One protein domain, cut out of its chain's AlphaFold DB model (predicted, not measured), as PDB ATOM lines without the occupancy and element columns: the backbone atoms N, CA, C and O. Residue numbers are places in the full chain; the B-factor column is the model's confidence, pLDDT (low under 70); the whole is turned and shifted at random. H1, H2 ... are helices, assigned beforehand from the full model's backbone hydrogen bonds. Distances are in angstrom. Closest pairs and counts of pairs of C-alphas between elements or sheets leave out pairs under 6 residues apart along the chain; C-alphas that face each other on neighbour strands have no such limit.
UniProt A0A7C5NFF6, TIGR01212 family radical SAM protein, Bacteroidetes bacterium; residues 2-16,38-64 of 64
ATOM      1  N   VAL A   2     148.663 131.488 145.241       89.19
ATOM      2  CA  VAL A   2     147.834 132.719 145.266       89.19
ATOM      3  C   VAL A   2     148.663 133.993 145.478       89.19
ATOM      4  O   VAL A   2     148.503 134.954 144.741       89.19
ATOM      5  N   GLU A   3     149.586 133.980 146.440       91.19
ATOM      6  CA  GLU A   3     150.484 135.112 146.704       91.19
ATOM      7  C   GLU A   3     151.379 135.457 145.509       91.19
ATOM      8  O   GLU A   3     151.434 136.608 145.096       91.19
ATOM      9  N   PHE A   4     152.002 134.444 144.904       92.69
ATOM     10  CA  PHE A   4     152.794 134.609 143.689       92.69
ATOM     11  C   PHE A   4     151.970 135.213 142.544       92.69
ATOM     12  O   PHE A   4     152.433 136.127 141.874       92.69
ATOM     13  N   VAL A   5     150.735 134.738 142.339       92.94
ATOM     14  CA  VAL A   5     149.843 135.280 141.305       92.94
ATOM     15  C   VAL A   5     149.492 136.738 141.601       92.94
ATOM     16  O   VAL A   5     149.580 137.561 140.700       92.94
ATOM     17  N   ALA A   6     149.167 137.086 142.847       94.56
ATOM     18  CA  ALA A   6     148.884 138.471 143.231       94.56
ATOM     19  C   ALA A   6     150.090 139.400 142.977       94.56
ATOM     20  O   ALA A   6     149.945 140.490 142.428       94.56
ATOM     21  N   GLU A   7     151.299 138.953 143.310       94.69
ATOM     22  CA  GLU A   7     152.533 139.702 143.051       94.69
ATOM     23  C   GLU A   7     152.881 139.805 141.562       94.69
ATOM     24  O   GLU A   7     153.442 140.816 141.127       94.69
ATOM     25  N   PHE A   8     152.552 138.776 140.781       94.62
ATOM     26  CA  PHE A   8     152.668 138.797 139.328       94.62
ATOM     27  C   PHE A   8     151.697 139.814 138.713       94.62
ATOM     28  O   PHE A   8     152.128 140.639 137.910       94.62
ATOM     29  N   VAL A   9     150.430 139.820 139.143       94.94
ATOM     30  CA  VAL A   9     149.418 140.803 138.712       94.94
ATOM     31  C   VAL A   9     149.920 142.226 138.943       94.94
ATOM     32  O   VAL A   9     149.853 143.048 138.036       94.94
ATOM     33  N   GLY A  10     150.514 142.506 140.107       95.81
ATOM     34  CA  GLY A  10     151.065 143.829 140.411       95.81
ATOM     35  C   GLY A  10     152.171 144.306 139.462       95.81
ATOM     36  O   GLY A  10     152.387 145.505 139.339       95.81
ATOM     37  N   ARG A  11     152.869 143.393 138.780       95.56
ATOM     38  CA  ARG A  11     153.934 143.708 137.806       95.56
ATOM     39  C   ARG A  11     153.447 143.698 136.361       95.56
ATOM     40  O   ARG A  11     154.186 144.111 135.470       95.56
ATOM     41  N   LEU A  12     152.245 143.188 136.120       95.25
ATOM     42  CA  LEU A  12     151.669 143.107 134.790       95.25
ATOM     43  C   LEU A  12     151.302 144.512 134.305       95.25
ATOM     44  O   LEU A  12     150.740 145.302 135.060       95.25
ATOM     45  N   ARG A  13     151.607 144.810 133.041       95.12
ATOM     46  CA  ARG A  13     151.271 146.090 132.407       95.12
ATOM     47  C   ARG A  13     149.759 146.315 132.407       95.12
ATOM     48  O   ARG A  13     148.991 145.372 132.234       95.12
ATOM     49  N   GLU A  14     149.342 147.563 132.579       92.12
ATOM     50  CA  GLU A  14     147.935 147.954 132.759       92.12
ATOM     51  C   GLU A  14     147.037 147.649 131.548       92.12
ATOM     52  O   GLU A  14     145.841 147.431 131.707       92.12
ATOM     53  N   ASP A  15     147.601 147.590 130.341       93.81
ATOM     54  CA  ASP A  15     146.857 147.343 129.098       93.81
ATOM     55  C   ASP A  15     146.652 145.847 128.771       93.81
ATOM     56  O   ASP A  15     146.039 145.510 127.755       93.81
ATOM     57  N   ILE A  16     147.164 144.939 129.609       94.38
ATOM     58  CA  ILE A  16     146.981 143.497 129.436       94.38
ATOM     59  C   ILE A  16     145.681 143.077 130.113       94.38
ATOM     60  O   ILE A  16     145.488 143.285 131.305       94.38
ATOM     61  N   LEU A  38     138.922 122.523 145.461       66.69
ATOM     62  CA  LEU A  38     138.477 123.913 145.308       66.69
ATOM     63  C   LEU A  38     138.072 124.166 143.857       66.69
ATOM     64  O   LEU A  38     138.808 123.828 142.925       66.69
ATOM     65  N   LYS A  39     136.917 124.801 143.687       71.94
ATOM     66  CA  LYS A  39     136.403 125.207 142.379       71.94
ATOM     67  C   LYS A  39     137.154 126.440 141.875       71.94
ATOM     68  O   LYS A  39     137.649 127.246 142.667       71.94
ATOM     69  N   ASN A  40     137.189 126.638 140.558       74.56
ATOM     70  CA  ASN A  40     137.888 127.771 139.928       74.56
ATOM     71  C   ASN A  40     137.552 129.150 140.533       74.56
ATOM     72  O   ASN A  40     138.437 129.997 140.703       74.56
ATOM     73  N   PHE A  41     136.290 129.378 140.906       80.19
ATOM     74  CA  PHE A  41     135.865 130.646 141.503       80.19
ATOM     75  C   PHE A  41     136.468 130.884 142.893       80.19
ATOM     76  O   PHE A  41     136.763 132.022 143.245       80.19
ATOM     77  N   GLU A  42     136.706 129.831 143.678       84.81
ATOM     78  CA  GLU A  42     137.275 129.960 145.023       84.81
ATOM     79  C   GLU A  42     138.745 130.366 144.960       84.81
ATOM     80  O   GLU A  42     139.230 131.109 145.811       84.81
ATOM     81  N   VAL A  43     139.464 129.892 143.940       85.50
ATOM     82  CA  VAL A  43     140.853 130.297 143.693       85.50
ATOM     83  C   VAL A  43     140.909 131.763 143.270       85.50
ATOM     84  O   VAL A  43     141.731 132.507 143.800       85.50
ATOM     85  N   THR A  44     140.002 132.188 142.390       88.50
ATOM     86  CA  THR A  44     139.901 133.590 141.949       88.50
ATOM     87  C   THR A  44     139.584 134.514 143.126       88.50
ATOM     88  O   THR A  44     140.348 135.435 143.398       88.50
ATOM     89  N   ALA A  45     138.574 134.183 143.936       90.69
ATOM     90  CA  ALA A  45     138.223 134.959 145.127       90.69
ATOM     91  C   ALA A  45     139.379 135.061 146.142       90.69
ATOM     92  O   ALA A  45     139.552 136.083 146.808       90.69
ATOM     93  N   LYS A  46     140.205 134.012 146.264       91.69
ATOM     94  CA  LYS A  46     141.416 134.047 147.100       91.69
ATOM     95  C   LYS A  46     142.476 135.001 146.548       91.69
ATOM     96  O   LYS A  46     143.160 135.635 147.351       91.69
ATOM     97  N   ILE A  47     142.629 135.087 145.226       92.50
ATOM     98  CA  ILE A  47     143.535 136.043 144.572       92.50
ATOM     99  C   ILE A  47     143.029 137.467 144.808       92.50
ATOM    100  O   ILE A  47     143.795 138.279 145.317       92.50
ATOM    101  N   ASP A  48     141.745 137.735 144.575       93.25
ATOM    102  CA  ASP A  48     141.147 139.062 144.782       93.25
ATOM    103  C   ASP A  48     141.299 139.536 146.229       93.25
ATOM    104  O   ASP A  48     141.774 140.641 146.496       93.25
ATOM    105  N   LYS A  49     140.990 138.662 147.197       95.88
ATOM    106  CA  LYS A  49     141.190 138.962 148.620       95.88
ATOM    107  C   LYS A  49     142.652 139.284 148.921       95.88
ATOM    108  O   LYS A  49     142.932 140.194 149.693       95.88
ATOM    109  N   LYS A  50     143.590 138.551 148.312       95.88
ATOM    110  CA  LYS A  50     145.025 138.762 148.526       95.88
ATOM    111  C   LYS A  50     145.511 140.080 147.923       95.88
ATOM    112  O   LYS A  50     146.356 140.725 148.537       95.88
ATOM    113  N   LEU A  51     144.984 140.469 146.762       95.81
ATOM    114  CA  LEU A  51     145.258 141.761 146.135       95.81
ATOM    115  C   LEU A  51     144.831 142.902 147.062       95.81
ATOM    116  O   LEU A  51     145.656 143.749 147.383       95.81
ATOM    117  N   ILE A  52     143.606 142.851 147.597       96.75
ATOM    118  CA  ILE A  52     143.108 143.844 148.564       96.75
ATOM    119  C   ILE A  52     143.968 143.861 149.838       96.75
ATOM    120  O   ILE A  52     144.410 144.919 150.270       96.75
ATOM    121  N   GLU A  53     144.243 142.694 150.432       97.00
ATOM    122  CA  GLU A  53     145.037 142.582 151.668       97.00
ATOM    123  C   GLU A  53     146.457 143.151 151.529       97.00
ATOM    124  O   GLU A  53     146.992 143.695 152.493       97.00
ATOM    125  N   LYS A  54     147.083 143.002 150.354       96.12
ATOM    126  CA  LYS A  54     148.431 143.521 150.072       96.12
ATOM    127  C   LYS A  54     148.425 144.911 149.422       96.12
ATOM    128  O   LYS A  54     149.497 145.404 149.066       96.12
ATOM    129  N   ASP A  55     147.254 145.526 149.256       97.00
ATOM    130  CA  ASP A  55     147.081 146.793 148.539       97.00
ATOM    131  C   ASP A  55     147.633 146.733 147.094       97.00
ATOM    132  O   ASP A  55     148.203 147.685 146.583       97.00
ATOM    133  N   ILE A  56     147.546 145.591 146.412       96.75
ATOM    134  CA  ILE A  56     148.072 145.408 145.052       96.75
ATOM    135  C   ILE A  56     146.947 145.579 144.029       96.75
ATOM    136  O   ILE A  56     145.899 144.950 144.138       96.75
ATOM    137  N   TRP A  57     147.209 146.355 142.981       95.12
ATOM    138  CA  TRP A  57     146.425 146.387 141.746       95.12
ATOM    139  C   TRP A  57     147.341 146.123 140.549       95.12
ATOM    140  O   TRP A  57     148.567 146.216 140.657       95.12
ATOM    141  N   GLN A  58     146.754 145.759 139.411       95.88
ATOM    142  CA  GLN A  58     147.512 145.518 138.189       95.88
ATOM    143  C   GLN A  58     148.299 146.767 137.781       95.88
ATOM    144  O   GLN A  58     147.748 147.861 137.758       95.88
ATOM    145  N   GLY A  59     149.586 146.602 137.482       94.81
ATOM    146  CA  GLY A  59     150.467 147.714 137.119       94.81
ATOM    147  C   GLY A  59     151.076 148.476 138.296       94.81
ATOM    148  O   GLY A  59     151.948 149.307 138.063       94.81
ATOM    149  N   LYS A  60     150.726 148.162 139.556       95.25
ATOM    150  CA  LYS A  60     151.272 148.845 140.750       95.25
ATOM    151  C   LYS A  60     152.806 148.954 140.758       95.25
ATOM    152  O   LYS A  60     153.351 149.940 141.245       95.25
ATOM    153  N   TYR A  61     153.492 147.930 140.261       94.81
ATOM    154  CA  TYR A  61     154.954 147.830 140.225       94.81
ATOM    155  C   TYR A  61     155.516 147.835 138.799       94.81
ATOM    156  O   TYR A  61     156.658 147.426 138.591       94.81
ATOM    157  N   TYR A  62     154.714 148.211 137.803       92.88
ATOM    158  CA  TYR A  62     155.175 148.283 136.425       92.88
ATOM    159  C   TYR A  62     156.023 149.549 136.229       92.88
ATOM    160  O   TYR A  62     155.611 150.656 136.571       92.88
ATOM    161  N   HIS A  63     157.227 149.377 135.689       84.38
ATOM    162  CA  HIS A  63     158.140 150.462 135.340       84.38
ATOM    163  C   HIS A  63     158.497 150.321 133.855       84.38
ATOM    164  O   HIS A  63     158.798 149.210 133.415       84.38
ATOM    165  N   ASN A  64     158.402 151.427 133.107       66.06
ATOM    166  CA  ASN A  64     158.717 151.492 131.672       66.06
ATOM    167  C   ASN A  64     160.212 151.326 131.394       66.06
ATOM    168  O   ASN A  64     161.014 151.893 132.169       66.06
TER     169      ASN A  64
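What this domain is: This is residues 2 to 16 and 38 to 64 of the 64 residues of the protein "TIGR01212 family radical SAM protein" of Bacteroidetes bacterium (UniProt A0A7C5NFF6). Two helices are set steeply to each other, H1 starting beside the middle of the longer H2 and slanting away from it, and the last stretch, residues 54 to 64, folds back from the end of H2 past the end of H1. Leu 38, just before H2, lies at one end of the long axis and the tail at Asn 64 at the other. The printed part has 42 residues with two named helices, H1 then H2, and no named strand; the class is all helix, with 24 residues in helices. The whole is only just compact, close to loose, with a radius of gyration of the C-alphas of 10.7 A, and elongated, spanning 37 by 20 by 14 A.

Where its parts are: H1 is residues 2 to 11, 14.6 A from first to last C-alpha, and begins with C-alpha 2 at (147.834, 132.719, 145.266). Residues 12 to 16 follow in no named element, up to the cut. H2 is residues 40 to 53, 20.2 A long from C-alpha 40 at (137.888, 127.771, 139.928) to C-alpha 53 at (145.037, 142.582, 151.668). The chain's last residue, Asn 64, has its C-alpha at (158.717, 151.492, 131.672).

How they stand to each other: H1 and H2 touch, with 11 pairs of C-alphas within 8 A. Their closest C-alphas are those of Val 2 and Ile 47, 5.5 A apart. They run the same way at a steep tilt of 61 degrees, centre to centre 10.7 A. In H2 every O i to N i+4 pair is within hydrogen-bond range; in H1 5 of 6 are.

The domain as a whole: The two C-alphas farthest apart are those of Leu 38 and Asn 64, at 36.8 A. Residues 17 to 37 are not printed, and C-alphas 16 and 38 stand 26.6 A apart across this cut, which lies in the link from H1 to H2. The mean pLDDT of the printed part is 90.9; residues 38 and 64 are under 70.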